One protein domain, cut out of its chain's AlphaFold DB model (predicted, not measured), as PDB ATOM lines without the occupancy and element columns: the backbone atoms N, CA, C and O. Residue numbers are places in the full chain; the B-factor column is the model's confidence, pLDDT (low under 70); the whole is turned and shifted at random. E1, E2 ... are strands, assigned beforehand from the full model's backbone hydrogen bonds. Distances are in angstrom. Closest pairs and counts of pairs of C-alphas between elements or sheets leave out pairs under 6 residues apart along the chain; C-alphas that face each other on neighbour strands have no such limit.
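What this domain is: This is residues 388 to 567 of the 904 residues of an uncharacterized protein of Planoprotostelium fungivorum (UniProt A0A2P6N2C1). Three strand sheets stack in turn: two five-stranded sheets form a sandwich with nearly aligned strands, and beyond it a three-stranded sheet of long strands, E10, E13 and E11, folds back on itself. The sheet E2 E9 E4 E7 E6 is the middle layer, with E1 E3 E8 E5 E12 over one of its faces and part of the sheet E10 E13 E11 over the other, its strands crossed. The printed part has 180 residues, no named helix and thirteen strands, E1 to E13 in order; the class is all strand. The first sheet, ordered E1 E3 E8 E5 E12, is mixed, and the others are antiparallel. The whole is compact, with a radius of gyration of the C-alphas of 15.9 A, and spans 46 by 34 by 26 A.

How they stand to each other: E1, residues 388 to 390, is the parallel neighbour of E3, residues 403 to 407, with N 390 and O 406 2.9 A apart. E3 is antiparallel to E8, residues 455 to 460, with N 405 and O 457 at 2.8 A. E8 is antiparallel to E5, residues 428 to 432, with N 458 and O 431 at 2.8 A; E12, residues 522 to 524, follows at the edge, with N 522 and O 430 at 3.0 A. In the second sheet, E2, residues 394 to 398, is antiparallel to E9, residues 466 to 474, with N 398 and O 466 at 2.8 A. E9 is antiparallel to E4, residues 413 to 418, with N 414 and O 473 at 2.8 A. E7, residues 448 to 451, is antiparallel to E4, with N 417 and O 449 at 2.8 A, and forms a hairpin with E6, residues 437 to 440, with N 438 and O 450 at 2.8 A. These two sheets are face to face, 10.1 A centre to centre, their strands at 5 degrees. E13, residues 548 to 566, is antiparallel to E10, residues 484 to 498, with N 485 and O 560 at 2.8 A, and to E11, residues 502 to 509, with N 565 and O 504 at 2.8 A. This sheet, E10 E13 E11, is face to face with the sheet E2 E9 E4 E7 E6, the parts that face each other 9.3 A centre to centre and the strands of the one at 54 degrees to those of the other.

Where its parts are: E1 begins at C-alpha 388, (13.817, 7.549, -62.588). E9 is 25.1 A long and E11 20.2 A. E10 bends by 146 degrees at residue 488 and E13 by 163 degrees; E13 ends at C-alpha 566, (-3.188, 24.668, -31.931).

The domain as a whole: The C-alphas of Ala 465 and Tyr 567 are the two farthest apart, at 47.8 A. The printed part has no cut. The links E11 to E12 and E12 to E13 are long. Residues 500 to 504, 517 to 549 and 565 to 567 have pLDDT under 70.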
ATOM      1  N   TYR A 388      14.672   6.867 -61.627       94.00
ATOM      2  CA  TYR A 388      13.817   7.549 -62.588       94.00
ATOM      3  C   TYR A 388      13.467   8.940 -62.052       94.00
ATOM      4  O   TYR A 388      13.013   9.073 -60.918       94.00
ATOM      5  N   THR A 389      13.678   9.993 -62.845       94.00
ATOM      6  CA  THR A 389      13.220  11.347 -62.487       94.00
ATOM      7  C   THR A 389      11.833  11.574 -63.075       94.00
ATOM      8  O   THR A 389      11.648  11.420 -64.279       94.00
ATOM      9  N   VAL A 390      10.865  11.930 -62.230       94.56
ATOM     10  CA  VAL A 390       9.444  12.024 -62.589       94.56
ATOM     11  C   VAL A 390       8.947  13.440 -62.311       94.56
ATOM     12  O   VAL A 390       8.815  13.836 -61.155       94.56
ATOM     13  N   THR A 391       8.675  14.206 -63.367       93.56
ATOM     14  CA  THR A 391       8.206  15.605 -63.281       93.56
ATOM     15  C   THR A 391       6.810  15.838 -63.857       93.56
ATOM     16  O   THR A 391       6.214  16.883 -63.616       93.56
ATOM     17  N   THR A 392       6.273  14.887 -64.621       94.69
ATOM     18  CA  THR A 392       4.982  14.984 -65.318       94.69
ATOM     19  C   THR A 392       4.308  13.616 -65.366       94.69
ATOM     20  O   THR A 392       4.874  12.614 -64.915       94.69
ATOM     21  N   GLU A 393       3.123  13.555 -65.978       95.75
ATOM     22  CA  GLU A 393       2.540  12.279 -66.389       95.75
ATOM     23  C   GLU A 393       3.537  11.495 -67.241       95.75
ATOM     24  O   GLU A 393       4.120  12.028 -68.188       95.75
ATOM     25  N   THR A 394       3.784  10.251 -66.846       96.88
ATOM     26  CA  THR A 394       4.801   9.373 -67.428       96.88
ATOM     27  C   THR A 394       4.442   7.915 -67.158       96.88
ATOM     28  O   THR A 394       3.736   7.584 -66.207       96.88
ATOM     29  N   VAL A 395       4.953   7.018 -67.996       96.88
ATOM     30  CA  VAL A 395       4.888   5.571 -67.780       96.88
ATOM     31  C   VAL A 395       6.315   5.076 -67.602       96.88
ATOM     32  O   VAL A 395       7.177   5.403 -68.415       96.88
ATOM     33  N   VAL A 396       6.556   4.306 -66.545       95.94
ATOM     34  CA  VAL A 396       7.864   3.733 -66.227       95.94
ATOM     35  C   VAL A 396       7.716   2.226 -66.061       95.94
ATOM     36  O   VAL A 396       7.138   1.749 -65.083       95.94
ATOM     37  N   ASP A 397       8.262   1.474 -67.011       94.88
ATOM     38  CA  ASP A 397       8.414   0.029 -66.878       94.88
ATOM     39  C   ASP A 397       9.643  -0.263 -65.997       94.88
ATOM     40  O   ASP A 397      10.785   0.009 -66.379       94.88
ATOM     41  N   VAL A 398       9.408  -0.790 -64.793       92.06
ATOM     42  CA  VAL A 398      10.452  -1.207 -63.847       92.06
ATOM     43  C   VAL A 398      10.643  -2.725 -63.869       92.06
ATOM     44  O   VAL A 398       9.670  -3.472 -63.990       92.06
ATOM     45  N   PRO A 399      11.880  -3.231 -63.735       90.50
ATOM     46  CA  PRO A 399      12.127  -4.665 -63.654       90.50
ATOM     47  C   PRO A 399      11.839  -5.200 -62.236       90.50
ATOM     48  O   PRO A 399      11.508  -4.452 -61.319       90.50
ATOM     49  N   SER A 400      12.005  -6.511 -62.038       87.00
ATOM     50  CA  SER A 400      11.844  -7.218 -60.753       87.00
ATOM     51  C   SER A 400      12.981  -6.938 -59.746       87.00
ATOM     52  O   SER A 400      13.626  -7.859 -59.239       87.00
ATOM     53  N   TRP A 401      13.298  -5.662 -59.520       84.19
ATOM     54  CA  TRP A 401      14.416  -5.193 -58.698       84.19
ATOM     55  C   TRP A 401      14.043  -3.913 -57.935       84.19
ATOM     56  O   TRP A 401      12.942  -3.378 -58.055       84.19
ATOM     57  N   GLN A 402      14.964  -3.421 -57.108       88.06
ATOM     58  CA  GLN A 402      14.783  -2.176 -56.367       88.06
ATOM     59  C   GLN A 402      14.836  -0.960 -57.308       88.06
ATOM     60  O   GLN A 402      15.753  -0.826 -58.120       88.06
ATOM     61  N   SER A 403      13.861  -0.063 -57.172       92.06
ATOM     62  CA  SER A 403      13.734   1.164 -57.967       92.06
ATOM     63  C   SER A 403      13.563   2.380 -57.059       92.06
ATOM     64  O   SER A 403      13.020   2.269 -55.960       92.06
ATOM     65  N   ALA A 404      14.028   3.541 -57.509       93.12
ATOM     66  CA  ALA A 404      13.851   4.825 -56.847       93.12
ATOM     67  C   ALA A 404      13.299   5.852 -57.836       93.12
ATOM     68  O   ALA A 404      13.749   5.955 -58.976       93.12
ATOM     69  N   PHE A 405      12.343   6.643 -57.372       94.75
ATOM     70  CA  PHE A 405      11.713   7.696 -58.152       94.75
ATOM     71  C   PHE A 405      12.048   9.032 -57.505       94.75
ATOM     72  O   PHE A 405      11.628   9.292 -56.380       94.75
ATOM     73  N   VAL A 406      12.814   9.866 -58.206       94.75
ATOM     74  CA  VAL A 406      13.062  11.266 -57.844       94.75
ATOM     75  C   VAL A 406      11.887  12.062 -58.388       94.75
ATOM     76  O   VAL A 406      11.861  12.440 -59.561       94.75
ATOM     77  N   ILE A 407      10.868  12.224 -57.552       93.94
ATOM     78  CA  ILE A 407       9.577  12.782 -57.939       93.94
ATOM     79  C   ILE A 407       9.597  14.280 -57.639       93.94
ATOM     80  O   ILE A 407       9.872  14.678 -56.510       93.94
ATOM     81  N   ARG A 408       9.306  15.104 -58.651       94.00
ATOM     82  CA  ARG A 408       9.271  16.574 -58.572       94.00
ATOM     83  C   ARG A 408       7.995  17.108 -59.234       94.00
ATOM     84  O   ARG A 408       8.025  17.441 -60.421       94.00
ATOM     85  N   PRO A 409       6.854  17.118 -58.525       91.94
ATOM     86  CA  PRO A 409       5.573  17.497 -59.114       91.94
ATOM     87  C   PRO A 409       5.550  18.963 -59.587       91.94
ATOM     88  O   PRO A 409       6.177  19.817 -58.953       91.94
ATOM     89  N   PRO A 410       4.801  19.301 -60.653       93.50
ATOM     90  CA  PRO A 410       4.557  20.689 -61.030       93.50
ATOM     91  C   PRO A 410       3.774  21.428 -59.937       93.50
ATOM     92  O   PRO A 410       2.925  20.844 -59.264       93.50
ATOM     93  N   SER A 411       4.002  22.737 -59.796       89.38
ATOM     94  CA  SER A 411       3.259  23.563 -58.834       89.38
ATOM     95  C   SER A 411       1.743  23.461 -59.059       89.38
ATOM     96  O   SER A 411       1.272  23.609 -60.188       89.38
ATOM     97  N   GLY A 412       0.987  23.199 -57.989       89.88
ATOM     98  CA  GLY A 412      -0.462  22.955 -58.040       89.88
ATOM     99  C   GLY A 412      -0.874  21.505 -58.337       89.88
ATOM    100  O   GLY A 412      -2.070  21.238 -58.453       89.88
ATOM    101  N   TYR A 413       0.071  20.565 -58.432       93.94
ATOM    102  CA  TYR A 413      -0.203  19.148 -58.685       93.94
ATOM    103  C   TYR A 413       0.591  18.220 -57.758       93.94
ATOM    104  O   TYR A 413       1.686  18.540 -57.303       93.94
ATOM    105  N   CYS A 414       0.053  17.025 -57.542       94.62
ATOM    106  CA  CYS A 414       0.792  15.861 -57.068       94.62
ATOM    107  C   CYS A 414       0.970  14.860 -58.212       94.62
ATOM    108  O   CYS A 414       0.188  14.842 -59.161       94.62
ATOM    109  N   LEU A 415       1.949  13.969 -58.085       96.69
ATOM    110  CA  LEU A 415       2.104  12.806 -58.954       96.69
ATOM    111  C   LEU A 415       1.598  11.560 -58.221       96.69
ATOM    112  O   LEU A 415       2.098  11.219 -57.147       96.69
ATOM    113  N   LYS A 416       0.590  10.895 -58.794       96.50
ATOM    114  CA  LYS A 416       0.048   9.614 -58.329       96.50
ATOM    115  C   LYS A 416       0.663   8.477 -59.130       96.50
ATOM    116  O   LYS A 416       0.532   8.476 -60.347       96.50
ATOM    117  N   ALA A 417       1.294   7.526 -58.451       96.75
ATOM    118  CA  ALA A 417       1.906   6.345 -59.049       96.75
ATOM    119  C   ALA A 417       1.025   5.109 -58.821       96.75
ATOM    120  O   ALA A 417       0.882   4.651 -57.687       96.75
ATOM    121  N   ASP A 418       0.453   4.573 -59.896       96.00
ATOM    122  CA  ASP A 418      -0.290   3.309 -59.926       96.00
ATOM    123  C   ASP A 418       0.583   2.157 -60.438       96.00
ATOM    124  O   ASP A 418       1.586   2.379 -61.111       96.00
ATOM    125  N   GLY A 419       0.169   0.912 -60.182       92.88
ATOM    126  CA  GLY A 419       0.804  -0.283 -60.760       92.88
ATOM    127  C   GLY A 419       1.973  -0.858 -59.952       92.88
ATOM    128  O   GLY A 419       2.662  -1.755 -60.435       92.88
ATOM    129  N   ILE A 420       2.187  -0.389 -58.718       91.44
ATOM    130  CA  ILE A 420       3.200  -0.939 -57.806       91.44
ATOM    131  C   ILE A 420       2.748  -2.352 -57.362       91.44
ATOM    132  O   ILE A 420       1.690  -2.471 -56.737       91.44
ATOM    133  N   PRO A 421       3.484  -3.446 -57.660       87.00
ATOM    134  CA  PRO A 421       2.951  -4.793 -57.452       87.00
ATOM    135  C   PRO A 421       2.955  -5.207 -55.982       87.00
ATOM    136  O   PRO A 421       4.007  -5.541 -55.441       87.00
ATOM    137  N   SER A 422       1.766  -5.292 -55.379       85.31
ATOM    138  CA  SER A 422       1.551  -5.827 -54.026       85.31
ATOM    139  C   SER A 422       0.779  -7.161 -54.035       85.31
ATOM    140  O   SER A 422      -0.447  -7.198 -53.864       85.31
ATOM    141  N   PRO A 423       1.458  -8.299 -54.288       81.00
ATOM    142  CA  PRO A 423       0.929  -9.628 -53.988       81.00
ATOM    143  C   PRO A 423       0.700  -9.819 -52.482       81.00
ATOM    144  O   PRO A 423       1.540  -9.470 -51.660       81.00
ATOM    145  N   ALA A 424      -0.397 -10.482 -52.109       76.19
ATOM    146  CA  ALA A 424      -0.796 -10.702 -50.709       76.19
ATOM    147  C   ALA A 424       0.129 -11.637 -49.886       76.19
ATOM    148  O   ALA A 424      -0.230 -12.026 -48.780       76.19
ATOM    149  N   GLN A 425       1.283 -12.036 -50.431       78.25
ATOM    150  CA  GLN A 425       2.267 -12.933 -49.810       78.25
ATOM    151  C   GLN A 425       3.682 -12.324 -49.759       78.25
ATOM    152  O   GLN A 425       4.617 -12.990 -49.319       78.25
ATOM    153  N   THR A 426       3.877 -11.089 -50.237       74.38
ATOM    154  CA  THR A 426       5.211 -10.506 -50.456       74.38
ATOM    155  C   THR A 426       5.310  -9.108 -49.857       74.38
ATOM    156  O   THR A 426       4.610  -8.198 -50.294       74.38
ATOM    157  N   VAL A 427       6.214  -8.924 -48.894       77.75
ATOM    158  CA  VAL A 427       6.417  -7.636 -48.217       77.75
ATOM    159  C   VAL A 427       7.173  -6.663 -49.124       77.75
ATOM    160  O   VAL A 427       8.396  -6.763 -49.276       77.75
ATOM    161  N   ILE A 428       6.461  -5.683 -49.681       81.88
ATOM    162  CA  ILE A 428       7.086  -4.471 -50.223       81.88
ATOM    163  C   ILE A 428       7.548  -3.613 -49.046       81.88
ATOM    164  O   ILE A 428       6.820  -3.430 -48.066       81.88
ATOM    165  N   ARG A 429       8.731  -3.011 -49.172       82.75
ATOM    166  CA  ARG A 429       9.133  -1.891 -48.319       82.75
ATOM    167  C   ARG A 429       9.185  -0.615 -49.153       82.75
ATOM    168  O   ARG A 429       9.977  -0.522 -50.096       82.75
ATOM    169  N   LEU A 430       8.337   0.344 -48.782       86.56
ATOM    170  CA  LEU A 430       8.320   1.702 -49.325       86.56
ATOM    171  C   LEU A 430       9.097   2.633 -48.392       86.56
ATOM    172  O   LEU A 430       8.919   2.590 -47.173       86.56
ATOM    173  N   SER A 431       9.925   3.512 -48.952       84.19
ATOM    174  CA  SER A 431      10.591   4.564 -48.182       84.19
ATOM    175  C   SER A 431      10.591   5.882 -48.941       84.19
ATOM    176  O   SER A 431      11.116   5.958 -50.043       84.19
ATOM    177  N   SER A 432      10.051   6.924 -48.322       84.31
ATOM    178  CA  SER A 432      10.202   8.326 -48.722       84.31
ATOM    179  C   SER A 432      11.433   8.938 -48.038       84.31
ATOM    180  O   SER A 432      11.642   8.705 -46.845       84.31
ATOM    181  N   LEU A 433      12.253   9.709 -48.762       82.12
ATOM    182  CA  LEU A 433      13.436  10.386 -48.202       82.12
ATOM    183  C   LEU A 433      13.068  11.645 -47.406       82.12
ATOM    184  O   LEU A 433      13.652  11.892 -46.349       82.12
ATOM    185  N   ASN A 434      12.109  12.423 -47.913       77.31
ATOM    186  CA  ASN A 434      11.679  13.700 -47.336       77.31
ATOM    187  C   ASN A 434      10.395  13.570 -46.492       77.31
ATOM    188  O   ASN A 434       9.917  14.550 -45.920       77.31
ATOM    189  N   ALA A 435       9.849  12.352 -46.384       77.94
ATOM    190  CA  ALA A 435       8.551  12.048 -45.780       77.94
ATOM    191  C   ALA A 435       7.383  12.819 -46.436       77.94
ATOM    192  O   ALA A 435       6.463  13.258 -45.746       77.94
ATOM    193  N   SER A 436       7.421  12.972 -47.766       80.94
ATOM    194  CA  SER A 436       6.447  13.744 -48.564       80.94
ATOM    195  C   SER A 436       5.586  12.894 -49.513       80.94
ATOM    196  O   SER A 436       4.675  13.417 -50.155       80.94
ATOM    197  N   THR A 437       5.851  11.586 -49.589       83.81
ATOM    198  CA  THR A 437       5.032  10.617 -50.326       83.81
ATOM    199  C   THR A 437       4.038   9.916 -49.400       83.81
ATOM    200  O   THR A 437       4.407   9.395 -48.347       83.81
ATOM    201  N   PHE A 438       2.781   9.865 -49.826       86.62
ATOM    202  CA  PHE A 438       1.669   9.138 -49.219       86.62
ATOM    203  C   PHE A 438       1.465   7.778 -49.908       86.62
ATOM    204  O   PHE A 438       1.794   7.636 -51.084       86.62
ATOM    205  N   SER A 439       0.889   6.790 -49.217       87.50
ATOM    206  CA  SER A 439       0.621   5.445 -49.767       87.50
ATOM    207  C   SER A 439      -0.744   4.892 -49.345       87.50
ATOM    208  O   SER A 439      -1.170   5.134 -48.213       87.50
ATOM    209  N   TYR A 440      -1.396   4.114 -50.215       85.56
ATOM    210  CA  TYR A 440      -2.687   3.470 -49.940       85.56
ATOM    211  C   TYR A 440      -2.806   2.083 -50.575       85.56
ATOM    212  O   TYR A 440      -2.439   1.911 -51.734       85.56
ATOM    213  N   GLU A 441      -3.380   1.128 -49.841       83.31
ATOM    214  CA  GLU A 441      -3.779  -0.189 -50.345       83.31
ATOM    215  C   GLU A 441      -4.918  -0.779 -49.490       83.31
ATOM    216  O   GLU A 441      -4.884  -0.692 -48.259       83.31
ATOM    217  N   ASP A 442      -5.887  -1.444 -50.126       81.81
ATOM    218  CA  ASP A 442      -6.906  -2.252 -49.442       81.81
ATOM    219  C   ASP A 442      -7.112  -3.629 -50.131       81.81
ATOM    220  O   ASP A 442      -6.188  -4.164 -50.744       81.81
ATOM    221  N   SER A 443      -8.268  -4.288 -49.977       79.50
ATOM    222  CA  SER A 443      -8.553  -5.564 -50.671       79.50
ATOM    223  C   SER A 443      -9.022  -5.400 -52.119       79.50
ATOM    224  O   SER A 443      -8.961  -6.353 -52.891       79.50
ATOM    225  N   ASN A 444      -9.527  -4.217 -52.454       83.94
ATOM    226  CA  ASN A 444     -10.201  -3.867 -53.697       83.94
ATOM    227  C   ASN A 444      -9.342  -2.878 -54.500       83.94
ATOM    228  O   ASN A 444      -9.301  -2.954 -55.726       83.94
ATOM    229  N   THR A 445      -8.644  -1.972 -53.804       83.56
ATOM    230  CA  THR A 445      -7.749  -0.970 -54.397       83.56
ATOM    231  C   THR A 445      -6.296  -1.463 -54.379       83.56
ATOM    232  O   THR A 445      -5.756  -1.681 -53.289       83.56
ATOM    233  N   PRO A 446      -5.636  -1.632 -55.546       88.56
ATOM    234  CA  PRO A 446      -4.205  -1.922 -55.622       88.56
ATOM    235  C   PRO A 446      -3.352  -0.825 -54.975       88.56
ATOM    236  O   PRO A 446      -3.773   0.331 -54.906       88.56
ATOM    237  N   LEU A 447      -2.130  -1.177 -54.565       89.69
ATOM    238  CA  LEU A 447      -1.179  -0.217 -54.012       89.69
ATOM    239  C   LEU A 447      -0.887   0.931 -54.990       89.69
ATOM    240  O   LEU A 447      -0.384   0.713 -56.096       89.69
ATOM    241  N   TYR A 448      -1.129   2.155 -54.525       93.12
ATOM    242  CA  TYR A 448      -0.684   3.381 -55.180       93.12
ATOM    243  C   TYR A 448      -0.008   4.329 -54.181       93.12
ATOM    244  O   TYR A 448      -0.258   4.285 -52.970       93.12
ATOM    245  N   THR A 449       0.839   5.221 -54.692       93.50
ATOM    246  CA  THR A 449       1.458   6.306 -53.912       93.50
ATOM    247  C   THR A 449       1.129   7.672 -54.497       93.50
ATOM    248  O   THR A 449       0.845   7.779 -55.685       93.50
ATOM    249  N   ILE A 450       1.163   8.725 -53.679       93.69
ATOM    250  CA  ILE A 450       0.932  10.114 -54.108       93.69
ATOM    251  C   ILE A 450       2.002  11.013 -53.500       93.69
ATOM    252  O   ILE A 450       2.176  11.024 -52.285       93.69
ATOM    253  N   THR A 451       2.683  11.794 -54.330       92.75
ATOM    254  CA  THR A 451       3.796  12.660 -53.922       92.75
ATOM    255  C   THR A 451       3.523  14.087 -54.380       92.75
ATOM    256  O   THR A 451       3.211  14.306 -55.549       92.75
ATOM    257  N   CYS A 452       3.615  15.056 -53.466       89.81
ATOM    258  CA  CYS A 452       3.128  16.431 -53.678       89.81
ATOM    259  C   CYS A 452       4.208  17.524 -53.541       89.81
ATOM    260  O   CYS A 452       3.900  18.712 -53.551       89.81
ATOM    261  N   SER A 453       5.468  17.125 -53.384       89.56
ATOM    262  CA  SER A 453       6.657  17.983 -53.356       89.56
ATOM    263  C   SER A 453       7.885  17.135 -53.696       89.56
ATOM    264  O   SER A 453       7.776  15.909 -53.706       89.56
ATOM    265  N   ASP A 454       9.038  17.764 -53.942       89.50
ATOM    266  CA  ASP A 454      10.309  17.068 -54.190       89.50
ATOM    267  C   ASP A 454      10.594  15.984 -53.134       89.50
ATOM    268  O   ASP A 454      10.717  16.271 -51.940       89.50
ATOM    269  N   ASP A 455      10.707  14.734 -53.579       89.44
ATOM    270  CA  ASP A 455      10.941  13.560 -52.734       89.44
ATOM    271  C   ASP A 455      11.639  12.446 -53.525       89.44
ATOM    272  O   ASP A 455      11.697  12.463 -54.756       89.44
ATOM    273  N   ILE A 456      12.153  11.448 -52.806       90.38
ATOM    274  CA  ILE A 456      12.690  10.225 -53.397       90.38
ATOM    275  C   ILE A 456      11.950   9.035 -52.801       90.38
ATOM    276  O   ILE A 456      12.139   8.693 -51.632       90.38
ATOM    277  N   LEU A 457      11.096   8.420 -53.620       91.50
ATOM    278  CA  LEU A 457      10.354   7.212 -53.284       91.50
ATOM    279  C   LEU A 457      11.171   5.987 -53.693       91.50
ATOM    280  O   LEU A 457      11.332   5.711 -54.879       91.50
ATOM    281  N   TYR A 458      11.642   5.226 -52.714       90.38
ATOM    282  CA  TYR A 458      12.292   3.936 -52.907       90.38
ATOM    283  C   TYR A 458      11.242   2.826 -52.804       90.38
ATOM    284  O   TYR A 458      10.516   2.739 -51.809       90.38
ATOM    285  N   VAL A 459      11.200   1.957 -53.814       90.19
ATOM    286  CA  VAL A 459      10.342   0.770 -53.884       90.19
ATOM    287  C   VAL A 459      11.244  -0.457 -53.970       90.19
ATOM    288  O   VAL A 459      12.065  -0.586 -54.879       90.19
ATOM    289  N   SER A 460      11.115  -1.361 -53.000       87.00
ATOM    290  CA  SER A 460      11.981  -2.536 -52.860       87.00
ATOM    291  C   SER A 460      11.172  -3.824 -52.686       87.00
ATOM    292  O   SER A 460      10.027  -3.784 -52.240       87.00
ATOM    293  N   ASN A 461      11.780  -4.959 -53.049       83.25
ATOM    294  CA  ASN A 461      11.155  -6.289 -53.156       83.25
ATOM    295  C   ASN A 461      10.089  -6.427 -54.268       83.25
ATOM    296  O   ASN A 461       9.157  -7.218 -54.140       83.25
ATOM    297  N   ILE A 462      10.239  -5.701 -55.383       83.00
ATOM    298  CA  ILE A 462       9.418  -5.904 -56.588       83.00
ATOM    299  C   ILE A 462       9.726  -7.296 -57.174       83.00
ATOM    300  O   ILE A 462      10.815  -7.516 -57.695       83.00
ATOM    301  N   VAL A 463       8.787  -8.246 -57.077       84.38
ATOM    302  CA  VAL A 463       9.021  -9.658 -57.469       84.38
ATOM    303  C   VAL A 463       8.910  -9.898 -58.979       84.38
ATOM    304  O   VAL A 463       9.622 -10.738 -59.516       84.38
ATOM    305  N   ASN A 464       8.056  -9.146 -59.675       88.94
ATOM    306  CA  ASN A 464       7.836  -9.246 -61.121       88.94
ATOM    307  C   ASN A 464       8.019  -7.870 -61.766       88.94
ATOM    308  O   ASN A 464       7.680  -6.867 -61.141       88.94
ATOM    309  N   ALA A 465       8.502  -7.819 -63.011       91.44
ATOM    310  CA  ALA A 465       8.547  -6.569 -63.770       91.44
ATOM    311  C   ALA A 465       7.145  -5.935 -63.872       91.44
ATOM    312  O   ALA A 465       6.141  -6.643 -63.984       91.44
ATOM    313  N   ALA A 466       7.083  -4.608 -63.798       93.50
ATOM    314  CA  ALA A 466       5.855  -3.867 -63.557       93.50
ATOM    315  C   ALA A 466       5.822  -2.547 -64.319       93.50
ATOM    316  O   ALA A 466       6.823  -1.846 -64.419       93.50
ATOM    317  N   ARG A 467       4.634  -2.180 -64.794       95.94
ATOM    318  CA  ARG A 467       4.385  -0.916 -65.479       95.94
ATOM    319  C   ARG A 467       3.778   0.077 -64.501       95.94
ATOM    320  O   ARG A 467       2.580   0.012 -64.226       95.94
ATOM    321  N   ILE A 468       4.603   0.975 -63.975       96.25
ATOM    322  CA  ILE A 468       4.164   2.022 -63.054       96.25
ATOM    323  C   ILE A 468       3.707   3.231 -63.872       96.25
ATOM    324  O   ILE A 468       4.399   3.684 -64.786       96.25
ATOM    325  N   VAL A 469       2.516   3.741 -63.567       97.56
ATOM    326  CA  VAL A 469       1.900   4.864 -64.284       97.56
ATOM    327  C   VAL A 469       1.816   6.054 -63.344       97.56
ATOM    328  O   VAL A 469       1.131   5.988 -62.326       97.56
ATOM    329  N   PHE A 470       2.503   7.139 -63.694       97.56
ATOM    330  CA  PHE A 470       2.427   8.412 -62.994       97.56
ATOM    331  C   PHE A 470       1.385   9.306 -63.670       97.56
ATOM    332  O   PHE A 470       1.507   9.612 -64.855       97.56
ATOM    333  N   THR A 471       0.379   9.733 -62.910       97.81
ATOM    334  CA  THR A 471      -0.683  10.664 -63.333       97.81
ATOM    335  C   THR A 471      -0.634  11.944 -62.504       97.81
ATOM    336  O   THR A 471      -0.231  11.919 -61.336       97.81
ATOM    337  N   LEU A 472      -1.024  13.075 -63.094       96.88
ATOM    338  CA  LEU A 472      -1.098  14.355 -62.394       96.88
ATOM    339  C   LEU A 472      -2.446  14.465 -61.680       96.88
ATOM    340  O   LEU A 472      -3.508  14.465 -62.296       96.88
ATOM    341  N   VAL A 473      -2.398  14.608 -60.359       95.44
ATOM    342  CA  VAL A 473      -3.571  14.875 -59.524       95.44
ATOM    343  C   VAL A 473      -3.536  16.343 -59.140       95.44
ATOM    344  O   VAL A 473      -2.620  16.776 -58.442       95.44
ATOM    345  N   GLN A 474      -4.513  17.118 -59.611       94.69
ATOM    346  CA  GLN A 474      -4.623  18.529 -59.251       94.69
ATOM    347  C   GLN A 474      -4.823  18.673 -57.736       94.69
ATOM    348  O   GLN A 474      -5.633  17.972 -57.128       94.69
ATOM    349  N   ILE A 475      -4.077  19.598 -57.141       89.56
ATOM    350  CA  ILE A 475      -4.256  20.014 -55.755       89.56
ATOM    351  C   ILE A 475      -5.414  21.016 -55.708       89.56
ATOM    352  O   ILE A 475      -5.387  22.020 -56.419       89.56
ATOM    353  N   ASP A 476      -6.410  20.773 -54.856       87.25
ATOM    354  CA  ASP A 476      -7.418  21.777 -54.514       87.25
ATOM    355  C   ASP A 476      -6.828  22.749 -53.468       87.25
ATOM    356  O   ASP A 476      -6.539  22.325 -52.342       87.25
ATOM    357  N   PRO A 477      -6.632  24.043 -53.797       76.94
ATOM    358  CA  PRO A 477      -6.107  25.042 -52.866       76.94
ATOM    359  C   PRO A 477      -7.154  25.525 -51.844       76.94
ATOM    360  O   PRO A 477      -6.855  26.389 -51.022       76.94
ATOM    361  N   LEU A 478      -8.391  25.015 -51.891       79.69
ATOM    362  CA  LEU A 478      -9.507  25.430 -51.037       79.69
ATOM    363  C   LEU A 478      -9.611  24.608 -49.739       79.69
ATOM    364  O   LEU A 478     -10.712  24.415 -49.208       79.69
ATOM    365  N   GLY A 479      -8.482  24.126 -49.206       85.06
ATOM    366  CA  GLY A 479      -8.396  23.515 -47.879       85.06
ATOM    367  C   GLY A 479      -8.670  24.539 -46.769       85.06
ATOM    368  O   GLY A 479      -7.987  25.547 -46.658       85.06
ATOM    369  N   VAL A 480      -9.663  24.287 -45.920       89.62
ATOM    370  CA  VAL A 480     -10.089  25.158 -44.815       89.62
ATOM    371  C   VAL A 480     -10.253  24.293 -43.573       89.62
ATOM    372  O   VAL A 480     -11.033  23.339 -43.569       89.62
ATOM    373  N   TYR A 481      -9.486  24.572 -42.519       86.00
ATOM    374  CA  TYR A 481      -9.521  23.772 -41.293       86.00
ATOM    375  C   TYR A 481     -10.904  23.858 -40.629       86.00
ATOM    376  O   TYR A 481     -11.530  24.913 -40.621       86.00
ATOM    377  N   GLY A 482     -11.406  22.734 -40.114       84.50
ATOM    378  CA  GLY A 482     -12.761  22.630 -39.563       84.50
ATOM    379  C   GLY A 482     -13.885  22.502 -40.601       84.50
ATOM    380  O   GLY A 482     -14.964  22.032 -40.247       84.50
ATOM    381  N   LYS A 483     -13.655  22.834 -41.882       91.19
ATOM    382  CA  LYS A 483     -14.641  22.611 -42.949       91.19
ATOM    383  C   LYS A 483     -14.767  21.117 -43.266       91.19
ATOM    384  O   LYS A 483     -13.765  20.408 -43.380       91.19
ATOM    385  N   THR A 484     -16.006  20.668 -43.448       92.06
ATOM    386  CA  THR A 484     -16.334  19.330 -43.955       92.06
ATOM    387  C   THR A 484     -16.425  19.341 -45.483       92.06
ATOM    388  O   THR A 484     -16.948  20.284 -46.077       92.06
ATOM    389  N   TYR A 485     -15.912  18.284 -46.104       92.50
ATOM    390  CA  TYR A 485     -15.867  18.054 -47.546       92.50
ATOM    391  C   TYR A 485     -16.572  16.738 -47.859       92.50
ATOM    392  O   TYR A 485     -16.273  15.729 -47.221       92.50
ATOM    393  N   ASP A 486     -17.463  16.728 -48.848       95.06
ATOM    394  CA  ASP A 486     -17.982  15.489 -49.429       95.06
ATOM    395  C   ASP A 486     -16.939  14.940 -50.419       95.06
ATOM    396  O   ASP A 486     -16.660  15.546 -51.454       95.06
ATOM    397  N   ILE A 487     -16.321  13.812 -50.072       94.75
ATOM    398  CA  ILE A 487     -15.286  13.129 -50.853       94.75
ATOM    399  C   ILE A 487     -15.946  12.058 -51.727       94.75
ATOM    400  O   ILE A 487     -16.779  11.281 -51.253       94.75
ATOM    401  N   ASN A 488     -15.544  11.992 -52.998       94.62
ATOM    402  CA  ASN A 488     -15.965  10.953 -53.935       94.62
ATOM    403  C   ASN A 488     -14.797  10.554 -54.847       94.62
ATOM    404  O   ASN A 488     -14.485  11.246 -55.815       94.62
ATOM    405  N   GLY A 489     -14.155   9.432 -54.527       93.50
ATOM    406  CA  GLY A 489     -12.899   9.018 -55.143       93.50
ATOM    407  C   GLY A 489     -11.707   9.635 -54.415       93.50
ATOM    408  O   GLY A 489     -11.701   9.713 -53.191       93.50
ATOM    409  N   LEU A 490     -10.687  10.039 -55.168       94.06
ATOM    410  CA  LEU A 490      -9.474  10.660 -54.640       94.06
ATOM    411  C   LEU A 490      -9.623  12.186 -54.567       94.06
ATOM    412  O   LEU A 490     -10.111  12.814 -55.504       94.06
ATOM    413  N   THR A 491      -9.137  12.802 -53.493       93.88
ATOM    414  CA  THR A 491      -9.064  14.262 -53.354       93.88
ATOM    415  C   THR A 491      -7.767  14.661 -52.657       93.88
ATOM    416  O   THR A 491      -7.372  14.054 -51.659       93.88
ATOM    417  N   VAL A 492      -7.100  15.695 -53.176       92.12
ATOM    418  CA  VAL A 492      -5.930  16.313 -52.543       92.12
ATOM    419  C   VAL A 492      -6.287  17.735 -52.140       92.12
ATOM    420  O   VAL A 492      -6.558  18.568 -52.996       92.12
ATOM    421  N   LEU A 493      -6.259  18.005 -50.839       90.31
ATOM    422  CA  LEU A 493      -6.565  19.307 -50.256       90.31
ATOM    423  C   LEU A 493      -5.269  19.957 -49.760       90.31
ATOM    424  O   LEU A 493      -4.611  19.415 -48.868       90.31
ATOM    425  N   GLN A 494      -4.913  21.122 -50.298       88.62
ATOM    426  CA  GLN A 494      -3.879  21.996 -49.742       88.62
ATOM    427  C   GLN A 494      -4.545  23.043 -48.858       88.62
ATOM    428  O   GLN A 494      -5.403  23.806 -49.295       88.62
ATOM    429  N   TYR A 495      -4.144  23.059 -47.594       87.25
ATOM    430  CA  TYR A 495      -4.613  24.019 -46.605       87.25
ATOM    431  C   TYR A 495      -3.625  25.189 -46.492       87.25
ATOM    432  O   TYR A 495      -2.420  24.991 -46.703       87.25
ATOM    433  N   PRO A 496      -4.097  26.398 -46.133       85.00
ATOM    434  CA  PRO A 496      -3.262  27.584 -46.070       85.00
ATOM    435  C   PRO A 496      -2.103  27.425 -45.074       85.00
ATOM    436  O   PRO A 496      -2.237  26.702 -44.073       85.00
ATOM    437  N   PRO A 497      -0.977  28.119 -45.335       79.94
ATOM    438  CA  PRO A 497       0.157  28.169 -44.424       79.94
ATOM    439  C   PRO A 497      -0.265  28.686 -43.050       79.94
ATOM    440  O   PRO A 497      -1.004  29.665 -42.945       79.94
ATOM    441  N   LEU A 498       0.242  28.050 -41.997       71.31
ATOM    442  CA  LEU A 498       0.005  28.488 -40.624       71.31
ATOM    443  C   LEU A 498       1.136  29.383 -40.123       71.31
ATOM    444  O   LEU A 498       2.312  29.061 -40.277       71.31
ATOM    445  N   SER A 499       0.754  30.472 -39.458       70.00
ATOM    446  CA  SER A 499       1.645  31.358 -38.701       70.00
ATOM    447  C   SER A 499       1.999  30.823 -37.307       70.00
ATOM    448  O   SER A 499       2.797  31.435 -36.601       70.00
ATOM    449  N   THR A 500       1.403  29.702 -36.889       65.94
ATOM    450  CA  THR A 500       1.567  29.098 -35.561       65.94
ATOM    451  C   THR A 500       1.785  27.589 -35.659       65.94
ATOM    452  O   THR A 500       1.310  26.928 -36.586       65.94
ATOM    453  N   SER A 501       2.495  27.024 -34.682       61.91
ATOM    454  CA  SER A 501       2.683  25.576 -34.581       61.91
ATOM    455  C   SER A 501       1.374  24.869 -34.215       61.91
ATOM    456  O   SER A 501       0.744  25.163 -33.193       61.91
ATOM    457  N   ILE A 502       1.004  23.874 -35.021       61.66
ATOM    458  CA  ILE A 502       0.064  22.823 -34.615       61.66
ATOM    459  C   ILE A 502       0.698  22.021 -33.473       61.66
ATOM    460  O   ILE A 502       1.907  21.800 -33.482       61.66
ATOM    461  N   GLY A 503      -0.118  21.534 -32.537       58.47
ATOM    462  CA  GLY A 503       0.284  20.477 -31.605       58.47
ATOM    463  C   GLY A 503      -0.335  19.104 -31.928       58.47
ATOM    464  O   GLY A 503       0.330  18.084 -31.777       58.47
ATOM    465  N   VAL A 504      -1.575  19.058 -32.439       64.00
ATOM    466  CA  VAL A 504      -2.245  17.839 -32.943       64.00
ATOM    467  C   VAL A 504      -3.043  18.167 -34.201       64.00
ATOM    468  O   VAL A 504      -3.683  19.211 -34.305       64.00
ATOM    469  N   ARG A 505      -3.044  17.243 -35.161       73.00
ATOM    470  CA  ARG A 505      -3.904  17.270 -36.344       73.00
ATOM    471  C   ARG A 505      -4.781  16.026 -36.327       73.00
ATOM    472  O   ARG A 505      -4.280  14.930 -36.095       73.00
ATOM    473  N   SER A 506      -6.073  16.206 -36.571       72.81
ATOM    474  CA  SER A 506      -7.076  15.147 -36.485       72.81
ATOM    475  C   SER A 506      -7.976  15.107 -37.710       72.81
ATOM    476  O   SER A 506      -8.160  16.109 -38.408       72.81
ATOM    477  N   PHE A 507      -8.565  13.938 -37.940       81.25
ATOM    478  CA  PHE A 507      -9.461  13.687 -39.054       81.25
ATOM    479  C   PHE A 507     -10.780  13.128 -38.530       81.25
ATOM    480  O   PHE A 507     -10.794  12.218 -37.704       81.25
ATOM    481  N   THR A 508     -11.897  13.650 -39.025       80.12
ATOM    482  CA  THR A 508     -13.185  12.954 -38.963       80.12
ATOM    483  C   THR A 508     -13.533  12.482 -40.362       80.12
ATOM    484  O   THR A 508     -13.477  13.265 -41.308       80.12
ATOM    485  N   THR A 509     -13.881  11.203 -40.486       84.19
ATOM    486  CA  THR A 509     -14.359  10.589 -41.726       84.19
ATOM    487  C   THR A 509     -15.732   9.954 -41.529       84.19
ATOM    488  O   THR A 509     -16.109   9.587 -40.412       84.19
ATOM    489  N   THR A 510     -16.490   9.817 -42.617       88.25
ATOM    490  CA  THR A 510     -17.722   9.013 -42.676       88.25
ATOM    491  C   THR A 510     -17.736   8.147 -43.940       88.25
ATOM    492  O   THR A 510     -16.934   8.352 -44.853       88.25
ATOM    493  N   GLY A 511     -18.636   7.162 -44.007       89.75
ATOM    494  CA  GLY A 511     -18.731   6.256 -45.156       89.75
ATOM    495  C   GLY A 511     -17.484   5.380 -45.302       89.75
ATOM    496  O   GLY A 511     -17.073   4.726 -44.346       89.75
ATOM    497  N   THR A 512     -16.892   5.365 -46.495       86.38
ATOM    498  CA  THR A 512     -15.637   4.656 -46.806       86.38
ATOM    499  C   THR A 512     -14.418   5.581 -46.848       86.38
ATOM    500  O   THR A 512     -13.346   5.155 -47.277       86.38
ATOM    501  N   VAL A 513     -14.552   6.846 -46.426       86.94
ATOM    502  CA  VAL A 513     -13.467   7.829 -46.528       86.94
ATOM    503  C   VAL A 513     -12.293   7.476 -45.616       86.94
ATOM    504  O   VAL A 513     -12.443   7.279 -44.408       86.94
ATOM    505  N   SER A 514     -11.098   7.467 -46.201       82.50
ATOM    506  CA  SER A 514      -9.825   7.202 -45.545       82.50
ATOM    507  C   SER A 514      -8.809   8.287 -45.911       82.50
ATOM    508  O   SER A 514      -8.699   8.687 -47.070       82.50
ATOM    509  N   HIS A 515      -8.068   8.781 -44.920       83.75
ATOM    510  CA  HIS A 515      -6.923   9.661 -45.144       83.75
ATOM    511  C   HIS A 515      -5.665   8.809 -45.344       83.75
ATOM    512  O   HIS A 515      -5.517   7.764 -44.711       83.75
ATOM    513  N   LEU A 516      -4.756   9.238 -46.218       80.38
ATOM    514  CA  LEU A 516      -3.555   8.462 -46.515       80.38
ATOM    515  C   LEU A 516      -2.425   8.741 -45.518       80.38
ATOM    516  O   LEU A 516      -2.161   9.888 -45.148       80.38
ATOM    517  N   SER A 517      -1.709   7.679 -45.151       67.56
ATOM    518  CA  SER A 517      -0.499   7.734 -44.325       67.56
ATOM    519  C   SER A 517       0.743   8.063 -45.163       67.56
ATOM    520  O   SER A 517       0.825   7.726 -46.346       67.56
ATOM    521  N   ILE A 518       1.731   8.709 -44.537       68.38
ATOM    522  CA  ILE A 518       3.035   9.025 -45.145       68.38
ATOM    523  C   ILE A 518       3.929   7.773 -45.142       68.38
ATOM    524  O   ILE A 518       4.080   7.116 -44.113       68.38
ATOM    525  N   ALA A 519       4.586   7.479 -46.266       56.59
ATOM    526  CA  ALA A 519       5.411   6.289 -46.491       56.59
ATOM    527  C   ALA A 519       6.802   6.352 -45.808       56.59
ATOM    528  O   ALA A 519       7.849   6.355 -46.463       56.59
ATOM    529  N   ARG A 520       6.841   6.398 -44.469       58.56
ATOM    530  CA  ARG A 520       8.089   6.383 -43.676       58.56
ATOM    531  C   ARG A 520       8.599   4.965 -43.429       58.56
ATOM    532  O   ARG A 520       8.160   4.325 -42.481       58.56
ATOM    533  N   GLN A 521       9.532   4.500 -44.266       53.72
ATOM    534  CA  GLN A 521      10.171   3.170 -44.179       53.72
ATOM    535  C   GLN A 521       9.194   2.014 -43.870       53.72
ATOM    536  O   GLN A 521       9.545   1.072 -43.156       53.72
ATOM    537  N   SER A 522       7.965   2.092 -44.385       50.50
ATOM    538  CA  SER A 522       6.886   1.203 -43.964       50.50
ATOM    539  C   SER A 522       7.116  -0.207 -44.499       50.50
ATOM    540  O   SER A 522       7.314  -0.406 -45.702       50.50
ATOM    541  N   LEU A 523       7.088  -1.183 -43.593       51.22
ATOM    542  CA  LEU A 523       7.005  -2.597 -43.928       51.22
ATOM    543  C   LEU A 523       5.530  -2.928 -44.158       51.22
ATOM    544  O   LEU A 523       4.774  -3.091 -43.200       51.22
ATOM    545  N   VAL A 524       5.118  -3.014 -45.424       51.34
ATOM    546  CA  VAL A 524       3.743  -3.380 -45.793       51.34
ATOM    547  C   VAL A 524       3.600  -4.898 -45.647       51.34
ATOM    548  O   VAL A 524       3.644  -5.653 -46.613       51.34
ATOM    549  N   ASN A 525       3.523  -5.347 -44.392       47.41
ATOM    550  CA  ASN A 525       3.503  -6.766 -44.025       47.41
ATOM    551  C   ASN A 525       2.164  -7.448 -44.351       47.41
ATOM    552  O   ASN A 525       2.137  -8.653 -44.578       47.41
ATOM    553  N   ASN A 526       1.073  -6.678 -44.388       49.72
ATOM    554  CA  ASN A 526      -0.283  -7.135 -44.673       49.72
ATOM    555  C   ASN A 526      -0.957  -6.186 -45.673       49.72
ATOM    556  O   ASN A 526      -0.890  -4.966 -45.509       49.72
ATOM    557  N   LYS A 527      -1.733  -6.725 -46.625       52.88
ATOM    558  CA  LYS A 527      -2.815  -5.931 -47.235       52.88
ATOM    559  C   LYS A 527      -3.786  -5.510 -46.126       52.88
ATOM    560  O   LYS A 527      -4.160  -6.350 -45.309       52.88
ATOM    561  N   ARG A 528      -4.264  -4.259 -46.174       49.41
ATOM    562  CA  ARG A 528      -5.184  -3.614 -45.205       49.41
ATOM    563  C   ARG A 528      -4.587  -3.089 -43.892       49.41
ATOM    564  O   ARG A 528      -5.351  -2.840 -42.963       49.41
ATOM    565  N   GLU A 529      -3.288  -2.810 -43.814       44.09
ATOM    566  CA  GLU A 529      -2.755  -1.994 -42.713       44.09
ATOM    567  C   GLU A 529      -2.188  -0.646 -43.184       44.09
ATOM    568  O   GLU A 529      -0.997  -0.458 -43.405       44.09
ATOM    569  N   VAL A 530      -3.092   0.342 -43.233       42.03
ATOM    570  CA  VAL A 530      -2.770   1.785 -43.190       42.03
ATOM    571  C   VAL A 530      -2.340   2.205 -41.762       42.03
ATOM    572  O   VAL A 530      -2.054   3.376 -41.511       42.03
ATOM    573  N   SER A 531      -2.219   1.249 -40.825       38.31
ATOM    574  CA  SER A 531      -1.708   1.390 -39.450       38.31
ATOM    575  C   SER A 531      -0.188   1.606 -39.395       38.31
ATOM    576  O   SER A 531       0.530   1.048 -38.567       38.31
ATOM    577  N   GLY A 532       0.295   2.566 -40.188       38.34
ATOM    578  CA  GLY A 532       1.391   3.417 -39.745       38.34
ATOM    579  C   GLY A 532       0.943   4.171 -38.491       38.34
ATOM    580  O   GLY A 532       0.561   5.330 -38.563       38.34
ATOM    581  N   SER A 533       0.959   3.492 -37.339       35.38
ATOM    582  CA  SER A 533       0.618   4.042 -36.020       35.38
ATOM    583  C   SER A 533       1.661   5.041 -35.513       35.38
ATOM    584  O   SER A 533       1.449   5.694 -34.494       35.38
ATOM    585  N   PHE A 534       2.746   5.228 -36.270       40.66
ATOM    586  CA  PHE A 534       3.486   6.479 -36.298       40.66
ATOM    587  C   PHE A 534       2.581   7.589 -36.849       40.66
ATOM    588  O   PHE A 534       2.397   7.659 -38.068       40.66
ATOM    589  N   PRO A 535       2.046   8.493 -36.005       41.28
ATOM    590  CA  PRO A 535       1.383   9.683 -36.516       41.28
ATOM    591  C   PRO A 535       2.323  10.414 -37.485       41.28
ATOM    592  O   PRO A 535       3.540  10.426 -37.252       41.28
ATOM    593  N   PRO A 536       1.801  11.064 -38.543       41.88
ATOM    594  CA  PRO A 536       2.608  11.994 -39.316       41.88
ATOM    595  C   PRO A 536       3.126  13.046 -38.333       41.88
ATOM    596  O   PRO A 536       2.331  13.820 -37.795       41.88
ATOM    597  N   THR A 537       4.431  13.021 -38.028       38.78
ATOM    598  CA  THR A 537       4.977  13.894 -36.981       38.78
ATOM    599  C   THR A 537       4.643  15.330 -37.321       38.78
ATOM    600  O   THR A 537       4.723  15.737 -38.483       38.78
ATOM    601  N   VAL A 538       4.198  16.051 -36.299       41.75
ATOM    602  CA  VAL A 538       3.649  17.394 -36.435       41.75
ATOM    603  C   VAL A 538       4.661  18.254 -37.200       41.75
ATOM    604  O   VAL A 538       5.816  18.339 -36.795       41.75
ATOM    605  N   ASN A 539       4.219  18.823 -38.329       39.56
ATOM    606  CA  ASN A 539       5.024  19.505 -39.358       39.56
ATOM    607  C   ASN A 539       5.934  18.582 -40.208       39.56
ATOM    608  O   ASN A 539       7.136  18.496 -39.980       39.56
ATOM    609  N   ASN A 540       5.388  17.958 -41.267       36.00
ATOM    610  CA  ASN A 540       6.208  17.226 -42.251       36.00
ATOM    611  C   ASN A 540       5.892  17.435 -43.745       36.00
ATOM    612  O   ASN A 540       6.480  16.749 -44.575       36.00
ATOM    613  N   LEU A 541       5.078  18.436 -44.099       35.81
ATOM    614  CA  LEU A 541       5.301  19.174 -45.349       35.81
ATOM    615  C   LEU A 541       5.842  20.566 -44.999       35.81
ATOM    616  O   LEU A 541       5.131  21.569 -44.968       35.81
ATOM    617  N   LEU A 542       7.138  20.606 -44.694       36.38
ATOM    618  CA  LEU A 542       7.896  21.851 -44.679       36.38
ATOM    619  C   LEU A 542       8.200  22.237 -46.131       36.38
ATOM    620  O   LEU A 542       9.284  21.975 -46.646       36.38
ATOM    621  N   THR A 543       7.229  22.868 -46.794       31.69
ATOM    622  CA  THR A 543       7.516  23.725 -47.952       31.69
ATOM    623  C   THR A 543       8.583  24.745 -47.529       31.69
ATOM    624  O   THR A 543       8.342  25.420 -46.525       31.69
ATOM    625  N   PRO A 544       9.737  24.874 -48.216       31.64
ATOM    626  CA  PRO A 544      10.839  25.721 -47.750       31.64
ATOM    627  C   PRO A 544      10.426  27.188 -47.552       31.64
ATOM    628  O   PRO A 544      10.288  27.948 -48.509       31.64
ATOM    629  N   GLY A 545      10.210  27.583 -46.297       41.94
ATOM    630  CA  GLY A 545       9.708  28.904 -45.927       41.94
ATOM    631  C   GLY A 545       9.230  28.966 -44.469       41.94
ATOM    632  O   GLY A 545       9.112  27.932 -43.812       41.94
ATOM    633  N   PRO A 546       8.943  30.170 -43.941       43.41
ATOM    634  CA  PRO A 546       8.646  30.395 -42.521       43.41
ATOM    635  C   PRO A 546       7.225  29.994 -42.075       43.41
ATOM    636  O   PRO A 546       6.822  30.340 -40.969       43.41
ATOM    637  N   ALA A 547       6.450  29.293 -42.908       53.47
ATOM    638  CA  ALA A 547       5.093  28.859 -42.579       53.47
ATOM    639  C   ALA A 547       4.787  27.493 -43.215       53.47
ATOM    640  O   ALA A 547       4.916  27.321 -44.428       53.47
ATOM    641  N   SER A 548       4.379  26.519 -42.396       58.53
ATOM    642  CA  SER A 548       4.102  25.148 -42.856       58.53
ATOM    643  C   SER A 548       2.758  25.072 -43.580       58.53
ATOM    644  O   SER A 548       1.739  25.489 -43.025       58.53
ATOM    645  N   GLN A 549       2.748  24.506 -44.788       67.06
ATOM    646  CA  GLN A 549       1.534  24.223 -45.558       67.06
ATOM    647  C   GLN A 549       1.165  22.746 -45.444       67.06
ATOM    648  O   GLN A 549       2.024  21.868 -45.515       67.06
ATOM    649  N   PHE A 550      -0.124  22.450 -45.288       79.44
ATOM    650  CA  PHE A 550      -0.581  21.081 -45.067       79.44
ATOM    651  C   PHE A 550      -1.320  20.552 -46.281       79.44
ATOM    652  O   PHE A 550      -2.456  20.939 -46.546       79.44
ATOM    653  N   ILE A 551      -0.679  19.617 -46.982       84.12
ATOM    654  CA  ILE A 551      -1.354  18.785 -47.974       84.12
ATOM    655  C   ILE A 551      -1.972  17.575 -47.270       84.12
ATOM    656  O   ILE A 551      -1.400  16.981 -46.345       84.12
ATOM    657  N   VAL A 552      -3.190  17.246 -47.684       87.75
ATOM    658  CA  VAL A 552      -3.991  16.155 -47.143       87.75
ATOM    659  C   VAL A 552      -4.561  15.363 -48.302       87.75
ATOM    660  O   VAL A 552      -5.294  15.901 -49.126       87.75
ATOM    661  N   VAL A 553      -4.203  14.088 -48.362       89.75
ATOM    662  CA  VAL A 553      -4.639  13.180 -49.417       89.75
ATOM    663  C   VAL A 553      -5.697  12.257 -48.827       89.75
ATOM    664  O   VAL A 553      -5.462  11.614 -47.800       89.75
ATOM    665  N   VAL A 554      -6.872  12.230 -49.449       90.69
ATOM    666  CA  VAL A 554      -8.066  11.531 -48.961       90.69
ATOM    667  C   VAL A 554      -8.655  10.694 -50.093       90.69
ATOM    668  O   VAL A 554      -8.635  11.120 -51.244       90.69
ATOM    669  N   THR A 555      -9.171   9.508 -49.785       92.38
ATOM    670  CA  THR A 555      -9.786   8.600 -50.764       92.38
ATOM    671  C   THR A 555     -11.067   7.971 -50.214       92.38
ATOM    672  O   THR A 555     -11.232   7.891 -48.996       92.38
ATOM    673  N   GLY A 556     -11.973   7.519 -51.083       91.75
ATOM    674  CA  GLY A 556     -13.220   6.830 -50.717       91.75
ATOM    675  C   GLY A 556     -14.486   7.645 -51.005       91.75
ATOM    676  O   GLY A 556     -14.487   8.524 -51.864       91.75
ATOM    677  N   GLN A 557     -15.592   7.325 -50.328       93.19
ATOM    678  CA  GLN A 557     -16.893   7.986 -50.498       93.19
ATOM    679  C   GLN A 557     -17.554   8.288 -49.149       93.19
ATOM    680  O   GLN A 557     -17.720   7.391 -48.318       93.19
ATOM    681  N   GLY A 558     -17.949   9.543 -48.933       93.75
ATOM    682  CA  GLY A 558     -18.501  10.033 -47.665       93.75
ATOM    683  C   GLY A 558     -17.946  11.414 -47.321       93.75
ATOM    684  O   GLY A 558     -17.590  12.167 -48.218       93.75
ATOM    685  N   GLN A 559     -17.844  11.754 -46.036       93.31
ATOM    686  CA  GLN A 559     -17.367  13.072 -45.597       93.31
ATOM    687  C   GLN A 559     -15.978  13.037 -44.962       93.31
ATOM    688  O   GLN A 559     -15.580  12.037 -44.364       93.31
ATOM    689  N   PHE A 560     -15.263  14.158 -45.071       90.94
ATOM    690  CA  PHE A 560     -13.950  14.404 -44.483       90.94
ATOM    691  C   PHE A 560     -13.881  15.774 -43.800       90.94
ATOM    692  O   PHE A 560     -14.244  16.783 -44.401       90.94
ATOM    693  N   THR A 561     -13.326  15.830 -42.590       86.62
ATOM    694  CA  THR A 561     -13.036  17.078 -41.866       86.62
ATOM    695  C   THR A 561     -11.620  17.013 -41.286       86.62
ATOM    696  O   THR A 561     -11.329  16.141 -40.467       86.62
ATOM    697  N   ASN A 562     -10.742  17.944 -41.673       85.38
ATOM    698  CA  ASN A 562      -9.408  18.131 -41.083       85.38
ATOM    699  C   ASN A 562      -9.496  19.192 -39.977       85.38
ATOM    700  O   ASN A 562      -9.766  20.359 -40.273       85.38
ATOM    701  N   VAL A 563      -9.277  18.808 -38.719       78.50
ATOM    702  CA  VAL A 563      -9.358  19.719 -37.564       78.50
ATOM    703  C   VAL A 563      -8.003  19.794 -36.871       78.50
ATOM    704  O   VAL A 563      -7.367  18.768 -36.609       78.50
ATOM    705  N   LEU A 564      -7.568  21.016 -36.571       74.56
ATOM    706  CA  LEU A 564      -6.316  21.291 -35.875       74.56
ATOM    707  C   LEU A 564      -6.560  21.576 -34.397       74.56
ATOM    708  O   LEU A 564      -7.466  22.326 -34.048       74.56
ATOM    709  N   GLY A 565      -5.683  21.037 -33.559       64.62
ATOM    710  CA  GLY A 565      -5.402  21.551 -32.231       64.62
ATOM    711  C   GLY A 565      -4.137  22.408 -32.270       64.62
ATOM    712  O   GLY A 565      -3.037  21.899 -32.507       64.62
ATOM    713  N   THR A 566      -4.295  23.715 -32.074       62.88
ATOM    714  CA  THR A 566      -3.188  24.668 -31.931       62.88
ATOM    715  C   THR A 566      -2.609  24.634 -30.522       62.88
ATOM    716  O   THR A 566      -3.326  24.403 -29.556       62.88
ATOM    717  N   TYR A 567      -1.315  24.932 -30.402       55.50
ATOM    718  CA  TYR A 567      -0.601  25.030 -29.119       55.50
ATOM    719  C   TYR A 567      -1.170  26.111 -28.171       55.50
ATOM    720  O   TYR A 567      -1.007  26.026 -26.953       55.50
TER     721      TYR A 567